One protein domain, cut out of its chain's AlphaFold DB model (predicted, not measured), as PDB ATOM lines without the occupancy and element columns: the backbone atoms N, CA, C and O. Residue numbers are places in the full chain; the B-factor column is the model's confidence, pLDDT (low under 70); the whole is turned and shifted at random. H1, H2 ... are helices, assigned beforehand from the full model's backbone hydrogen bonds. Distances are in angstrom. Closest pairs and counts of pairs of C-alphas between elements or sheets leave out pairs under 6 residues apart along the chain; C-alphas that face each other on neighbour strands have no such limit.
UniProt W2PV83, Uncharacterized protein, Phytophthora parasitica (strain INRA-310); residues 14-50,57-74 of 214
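What this domain is: This is residues 14 to 50 and 57 to 74 of the 214 residues of an uncharacterized protein of Phytophthora parasitica (strain INRA-310) (UniProt W2PV83). Three helices make a small cluster with their centres in a triangle: H3 is the longest, and H2 reaches from it to H1, packing on H3 with residues 41 to 45 and on H1 with residues 34 to 38. H1 comes close to H3 on the remaining side of the triangle, and residues 24 to 29 of the link from H1 to H2 stick out as a loop. The printed part has 55 residues, with three named helices in the order H1, H2, H3 and no named strand; the class is all helix. The whole is compact, with a radius of gyration of the C-alphas of 11.5 A and spans of 30 by 29 by 17 A.

Where its parts are: H3, residues 58 to 72, is 20.9 A long, from C-alpha 58 at (46.647, 12.199, 13.306) to C-alpha 72 at (33.728, -2.149, 5.275). H2, residues 34 to 45, is 16.1 A long. H1, residues 14 to 23, is 14.2 A long and begins with C-alpha 14 at (47.072, -4.982, 4.219).

How they stand to each other: H3 touches H2 with residues 59 to 64 alone; the closest C-alphas are those of Phe 41 and Val 63, 6.3 A apart. They run opposite ways at a steep tilt of 67 degrees, only just short of about perpendicular. H2 touches H1, with Asp 18 and Ala 34 closest, their C-alphas 5.2 A apart, and the two are about perpendicular at 89 degrees. H1 and H3 are close but not clearly touching, the C-alphas of Val 17 and Val 66 being closest at 7.5 A. Every O i to N i+4 pair is within hydrogen-bond range in H2 and H3, and 5 of 6 in H1.

The domain as a whole: The C-alphas of Gly 28 and Cys 74, the two farthest apart, are 34.0 A apart. Residues 51 to 56 are not printed, and C-alphas 50 and 57 are 9.0 A apart across the cut. The H1 to H2 link is short. Mean pLDDT of the printed part is 80.9; residues 48 to 50 and 73 to 74 are under 70.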
ATOM      1  N   TRP A  14      45.825  -5.521   3.659       85.88
ATOM      2  CA  TRP A  14      47.072  -4.982   4.219       85.88
ATOM      3  C   TRP A  14      48.105  -4.602   3.146       85.88
ATOM      4  O   TRP A  14      48.759  -3.576   3.308       85.88
ATOM      5  N   ASN A  15      48.145  -5.324   2.019       85.38
ATOM      6  CA  ASN A  15      48.975  -5.006   0.840       85.38
ATOM      7  C   ASN A  15      48.494  -3.758   0.064       85.38
ATOM      8  O   ASN A  15      49.147  -3.262  -0.849       85.38
ATOM      9  N   ALA A  16      47.280  -3.281   0.344       82.50
ATOM     10  CA  ALA A  16      46.810  -1.998  -0.172       82.50
ATOM     11  C   ALA A  16      47.131  -0.859   0.807       82.50
ATOM     12  O   ALA A  16      47.279   0.297   0.409       82.50
ATOM     13  N   VAL A  17      47.206  -1.171   2.103       83.69
ATOM     14  CA  VAL A  17      47.553  -0.215   3.157       83.69
ATOM     15  C   VAL A  17      49.049   0.091   3.132       83.69
ATOM     16  O   VAL A  17      49.409   1.260   3.240       83.69
ATOM     17  N   ASP A  18      49.910  -0.910   2.955       87.75
ATOM     18  CA  ASP A  18      51.359  -0.706   2.865       87.75
ATOM     19  C   ASP A  18      51.755   0.107   1.623       87.75
ATOM     20  O   ASP A  18      52.528   1.051   1.744       87.75
ATOM     21  N   LEU A  19      51.146  -0.132   0.460       85.38
ATOM     22  CA  LEU A  19      51.389   0.634  -0.758       85.38
ATOM     23  C   LEU A  19      50.994   2.105  -0.568       85.38
ATOM     24  O   LEU A  19      51.733   3.015  -0.937       85.38
ATOM     25  N   GLN A  20      49.846   2.359   0.066       84.88
ATOM     26  CA  GLN A  20      49.419   3.723   0.399       84.88
ATOM     27  C   GLN A  20      50.297   4.382   1.464       84.88
ATOM     28  O   GLN A  20      50.449   5.603   1.463       84.88
ATOM     29  N   TYR A  21      50.858   3.597   2.381       86.88
ATOM     30  CA  TYR A  21      51.786   4.094   3.387       86.88
ATOM     31  C   TYR A  21      53.129   4.467   2.751       86.88
ATOM     32  O   TYR A  21      53.623   5.570   2.959       86.88
ATOM     33  N   ASN A  22      53.669   3.582   1.914       86.75
ATOM     34  CA  ASN A  22      54.959   3.739   1.250       86.75
ATOM     35  C   ASN A  22      54.938   4.829   0.168       86.75
ATOM     36  O   ASN A  22      55.935   5.512  -0.014       86.75
ATOM     37  N   THR A  23      53.806   5.062  -0.505       86.38
ATOM     38  CA  THR A  23      53.660   6.191  -1.455       86.38
ATOM     39  C   THR A  23      53.641   7.556  -0.772       86.38
ATOM     40  O   THR A  23      54.020   8.550  -1.380       86.38
ATOM     41  N   LYS A  24      53.188   7.621   0.485       83.75
ATOM     42  CA  LYS A  24      53.176   8.849   1.299       83.75
ATOM     43  C   LYS A  24      54.431   9.003   2.157       83.75
ATOM     44  O   LYS A  24      54.526   9.955   2.930       83.75
ATOM     45  N   LEU A  25      55.351   8.048   2.076       82.44
ATOM     46  CA  LEU A  25      56.570   8.039   2.860       82.44
ATOM     47  C   LEU A  25      57.552   9.060   2.272       82.44
ATOM     48  O   LEU A  25      57.712   9.137   1.058       82.44
ATOM     49  N   SER A  26      58.187   9.871   3.123       78.56
ATOM     50  CA  SER A  26      59.229  10.789   2.662       78.56
ATOM     51  C   SER A  26      60.496  10.024   2.276       78.56
ATOM     52  O   SER A  26      60.762   8.943   2.809       78.56
ATOM     53  N   ASP A  27      61.290  10.617   1.385       77.38
ATOM     54  CA  ASP A  27      62.418  10.011   0.650       77.38
ATOM     55  C   ASP A  27      63.653   9.628   1.504       77.38
ATOM     56  O   ASP A  27      64.778   9.554   1.029       77.38
ATOM     57  N   GLY A  28      63.465   9.401   2.804       78.88
ATOM     58  CA  GLY A  28      64.513   8.998   3.744       78.88
ATOM     59  C   GLY A  28      64.115   7.853   4.672       78.88
ATOM     60  O   GLY A  28      64.928   7.429   5.492       78.88
ATOM     61  N   PHE A  29      62.885   7.340   4.575       79.75
ATOM     62  CA  PHE A  29      62.453   6.193   5.371       79.75
ATOM     63  C   PHE A  29      62.398   4.919   4.524       79.75
ATOM     64  O   PHE A  29      61.933   4.957   3.385       79.75
ATOM     65  N   PRO A  30      62.824   3.768   5.076       85.06
ATOM     66  CA  PRO A  30      62.759   2.504   4.359       85.06
ATOM     67  C   PRO A  30      61.305   2.089   4.110       85.06
ATOM     68  O   PRO A  30      60.445   2.231   4.988       85.06
ATOM     69  N   VAL A  31      61.065   1.530   2.922       87.75
ATOM     70  CA  VAL A  31      59.792   0.916   2.521       87.75
ATOM     71  C   VAL A  31      59.390  -0.131   3.558       87.75
ATOM     72  O   VAL A  31      60.200  -0.980   3.937       87.75
ATOM     73  N   ARG A  32      58.143  -0.074   4.034       88.94
ATOM     74  CA  ARG A  32      57.621  -1.011   5.036       88.94
ATOM     75  C   ARG A  32      56.777  -2.098   4.388       88.94
ATOM     76  O   ARG A  32      55.946  -1.812   3.531       88.94
ATOM     77  N   ASP A  33      56.968  -3.327   4.843       88.81
ATOM     78  CA  ASP A  33      56.150  -4.490   4.513       88.81
ATOM     79  C   ASP A  33      54.781  -4.445   5.217       88.81
ATOM     80  O   ASP A  33      54.636  -3.872   6.307       88.81
ATOM     81  N   ALA A  34      53.781  -5.101   4.621       86.62
ATOM     82  CA  ALA A  34      52.428  -5.222   5.167       86.62
ATOM     83  C   ALA A  34      52.396  -5.683   6.636       86.62
ATOM     84  O   ALA A  34      51.630  -5.142   7.439       86.62
ATOM     85  N   GLU A  35      53.256  -6.629   7.027       86.50
ATOM     86  CA  GLU A  35      53.299  -7.156   8.396       86.50
ATOM     87  C   GLU A  35      53.913  -6.165   9.397       86.50
ATOM     88  O   GLU A  35      53.491  -6.105  10.558       86.50
ATOM     89  N   SER A  36      54.878  -5.338   8.987       87.50
ATOM     90  CA  SER A  36      55.368  -4.225   9.814       87.50
ATOM     91  C   SER A  36      54.300  -3.151  10.016       87.50
ATOM     92  O   SER A  36      54.057  -2.714  11.150       87.50
ATOM     93  N   VAL A  37      53.588  -2.777   8.949       86.62
ATOM     94  CA  VAL A  37      52.484  -1.805   9.019       86.62
ATOM     95  C   VAL A  37      51.367  -2.312   9.931       86.62
ATOM     96  O   VAL A  37      50.902  -1.582  10.810       86.62
ATOM     97  N   LYS A  38      50.996  -3.587   9.800       87.75
ATOM     98  CA  LYS A  38      50.011  -4.259  10.651       87.75
ATOM     99  C   LYS A  38      50.437  -4.289  12.122       87.75
ATOM    100  O   LYS A  38      49.650  -3.920  12.995       87.75
ATOM    101  N   ARG A  39      51.690  -4.641  12.428       89.06
ATOM    102  CA  ARG A  39      52.214  -4.604  13.809       89.06
ATOM    103  C   ARG A  39      52.128  -3.204  14.416       89.06
ATOM    104  O   ARG A  39      51.641  -3.050  15.537       89.06
ATOM    105  N   LYS A  40      52.534  -2.171  13.670       87.88
ATOM    106  CA  LYS A  40      52.448  -0.779  14.139       87.88
ATOM    107  C   LYS A  40      50.999  -0.331  14.331       87.88
ATOM    108  O   LYS A  40      50.702   0.349  15.311       87.88
ATOM    109  N   PHE A  41      50.105  -0.752  13.441       86.62
ATOM    110  CA  PHE A  41      48.671  -0.523  13.555       86.62
ATOM    111  C   PHE A  41      48.107  -1.108  14.858       86.62
ATOM    112  O   PHE A  41      47.428  -0.397  15.593       86.62
ATOM    113  N   TYR A  42      48.420  -2.362  15.196       85.31
ATOM    114  CA  TYR A  42      47.930  -2.983  16.433       85.31
ATOM    115  C   TYR A  42      48.541  -2.362  17.696       85.31
ATOM    116  O   TYR A  42      47.857  -2.244  18.711       85.31
ATOM    117  N   ALA A  43      49.790  -1.900  17.634       83.94
ATOM    118  CA  ALA A  43      50.375  -1.123  18.723       83.94
ATOM    119  C   ALA A  43      49.618   0.200  18.934       83.94
ATOM    120  O   ALA A  43      49.327   0.579  20.066       83.94
ATOM    121  N   LEU A  44      49.251   0.874  17.841       82.81
ATOM    122  CA  LEU A  44      48.613   2.188  17.869       82.81
ATOM    123  C   LEU A  44      47.100   2.132  18.130       82.81
ATOM    124  O   LEU A  44      46.548   3.041  18.741       82.81
ATOM    125  N   LYS A  45      46.405   1.060  17.741       76.44
ATOM    126  CA  LYS A  45      44.977   0.901  18.065       76.44
ATOM    127  C   LYS A  45      44.747   0.763  19.579       76.44
ATOM    128  O   LYS A  45      43.682   1.120  20.069       76.44
ATOM    129  N   ASN A  46      45.744   0.236  20.293       75.56
ATOM    130  CA  ASN A  46      45.693  -0.028  21.728       75.56
ATOM    131  C   ASN A  46      46.233   1.137  22.569       75.56
ATOM    132  O   ASN A  46      46.135   1.089  23.796       75.56
ATOM    133  N   THR A  47      46.793   2.190  21.958       72.12
ATOM    134  CA  THR A  47      47.177   3.379  22.726       72.12
ATOM    135  C   THR A  47      45.910   4.030  23.260       72.12
ATOM    136  O   THR A  47      45.058   4.470  22.483       72.12
ATOM    137  N   ARG A  48      45.773   4.064  24.589       61.56
ATOM    138  CA  ARG A  48      44.682   4.757  25.276       61.56
ATOM    139  C   ARG A  48      44.611   6.174  24.711       61.56
ATOM    140  O   ARG A  48      45.635   6.855  24.686       61.56
ATOM    141  N   ASN A  49      43.435   6.595  24.224       63.25
ATOM    142  CA  ASN A  49      43.268   7.990  23.812       63.25
ATOM    143  C   ASN A  49      43.754   8.857  24.989       63.25
ATOM    144  O   ASN A  49      43.378   8.542  26.128       63.25
ATOM    145  N   PRO A  50      44.593   9.880  24.752       61.50
ATOM    146  CA  PRO A  50      44.949  10.806  25.812       61.50
ATOM    147  C   PRO A  50      43.643  11.332  26.414       61.50
ATOM    148  O   PRO A  50      42.730  11.742  25.699       61.50
ATOM    149  N   PRO A  57      45.464  12.323  17.970       76.06
ATOM    150  CA  PRO A  57      46.671  12.313  17.148       76.06
ATOM    151  C   PRO A  57      46.372  11.808  15.733       76.06
ATOM    152  O   PRO A  57      45.639  10.822  15.573       76.06
ATOM    153  N   ALA A  58      46.925  12.479  14.717       75.12
ATOM    154  CA  ALA A  58      46.647  12.199  13.306       75.12
ATOM    155  C   ALA A  58      46.826  10.710  12.970       75.12
ATOM    156  O   ALA A  58      45.983  10.116  12.298       75.12
ATOM    157  N   ASP A  59      47.844  10.076  13.546       76.25
ATOM    158  CA  ASP A  59      48.132   8.659  13.342       76.25
ATOM    159  C   ASP A  59      47.011   7.750  13.874       76.25
ATOM    160  O   ASP A  59      46.608   6.798  13.207       76.25
ATOM    161  N   VAL A  60      46.436   8.055  15.045       75.25
ATOM    162  CA  VAL A  60      45.321   7.283  15.633       75.25
ATOM    163  C   VAL A  60      44.047   7.459  14.800       75.25
ATOM    164  O   VAL A  60      43.252   6.525  14.657       75.25
ATOM    165  N   ALA A  61      43.838   8.647  14.225       79.19
ATOM    166  CA  ALA A  61      42.739   8.887  13.295       79.19
ATOM    167  C   ALA A  61      42.907   8.066  12.007       79.19
ATOM    168  O   ALA A  61      41.968   7.375  11.607       79.19
ATOM    169  N   GLN A  62      44.100   8.085  11.404       81.88
ATOM    170  CA  GLN A  62      44.430   7.303  10.208       81.88
ATOM    171  C   GLN A  62      44.250   5.803  10.454       81.88
ATOM    172  O   GLN A  62      43.588   5.133   9.665       81.88
ATOM    173  N   VAL A  63      44.728   5.289  11.590       82.19
ATOM    174  CA  VAL A  63      44.508   3.896  12.014       82.19
ATOM    175  C   VAL A  63      43.018   3.566  12.078       82.19
ATOM    176  O   VAL A  63      42.578   2.598  11.466       82.19
ATOM    177  N   LYS A  64      42.195   4.389  12.732       81.69
ATOM    178  CA  LYS A  64      40.742   4.145  12.799       81.69
ATOM    179  C   LYS A  64      40.058   4.199  11.427       81.69
ATOM    180  O   LYS A  64      39.117   3.444  11.189       81.69
ATOM    181  N   HIS A  65      40.518   5.061  10.521       83.75
ATOM    182  CA  HIS A  65      40.029   5.098   9.140       83.75
ATOM    183  C   HIS A  65      40.423   3.848   8.351       83.75
ATOM    184  O   HIS A  65      39.574   3.272   7.674       83.75
ATOM    185  N   VAL A  66      41.674   3.405   8.469       82.88
ATOM    186  CA  VAL A  66      42.158   2.165   7.853       82.88
ATOM    187  C   VAL A  66      41.363   0.972   8.373       82.88
ATOM    188  O   VAL A  66      40.909   0.168   7.568       82.88
ATOM    189  N   TYR A  67      41.115   0.901   9.681       82.00
ATOM    190  CA  TYR A  67      40.315  -0.155  10.296       82.00
ATOM    191  C   TYR A  67      38.913  -0.246   9.689       82.00
ATOM    192  O   TYR A  67      38.553  -1.282   9.139       82.00
ATOM    193  N   ARG A  68      38.170   0.872   9.671       81.81
ATOM    194  CA  ARG A  68      36.836   0.921   9.052       81.81
ATOM    195  C   ARG A  68      36.853   0.594   7.565       81.81
ATOM    196  O   ARG A  68      35.911  -0.013   7.079       81.81
ATOM    197  N   ARG A  69      37.894   1.000   6.831       81.38
ATOM    198  CA  ARG A  69      38.024   0.668   5.405       81.38
ATOM    199  C   ARG A  69      38.211  -0.834   5.198       81.38
ATOM    200  O   ARG A  69      37.622  -1.390   4.282       81.38
ATOM    201  N   ILE A  70      39.027  -1.468   6.036       80.88
ATOM    202  CA  ILE A  70      39.246  -2.915   5.987       80.88
ATOM    203  C   ILE A  70      37.941  -3.640   6.334       80.88
ATOM    204  O   ILE A  70      37.517  -4.492   5.565       80.88
ATOM    205  N   GLU A  71      37.271  -3.264   7.426       79.19
ATOM    206  CA  GLU A  71      36.007  -3.887   7.850       79.19
ATOM    207  C   GLU A  71      34.857  -3.664   6.861       79.19
ATOM    208  O   GLU A  71      34.107  -4.592   6.575       79.19
ATOM    209  N   GLY A  72      34.742  -2.465   6.284       72.38
ATOM    210  CA  GLY A  72      33.728  -2.149   5.275       72.38
ATOM    211  C   GLY A  72      33.922  -2.909   3.961       72.38
ATOM    212  O   GLY A  72      32.955  -3.159   3.254       72.38
ATOM    213  N   ASN A  73      35.151  -3.335   3.661       65.38
ATOM    214  CA  ASN A  73      35.437  -4.221   2.533       65.38
ATOM    215  C   ASN A  73      35.250  -5.715   2.880       65.38
ATOM    216  O   ASN A  73      35.415  -6.562   2.000       65.38
ATOM    217  N   CYS A  74      34.938  -6.052   4.139       62.31
ATOM    218  CA  CYS A  74      34.763  -7.423   4.633       62.31
ATOM    219  C   CYS A  74      33.287  -7.886   4.722       62.31
ATOM    220  O   CYS A  74      33.035  -8.970   5.239       62.31
TER     221      CYS A  74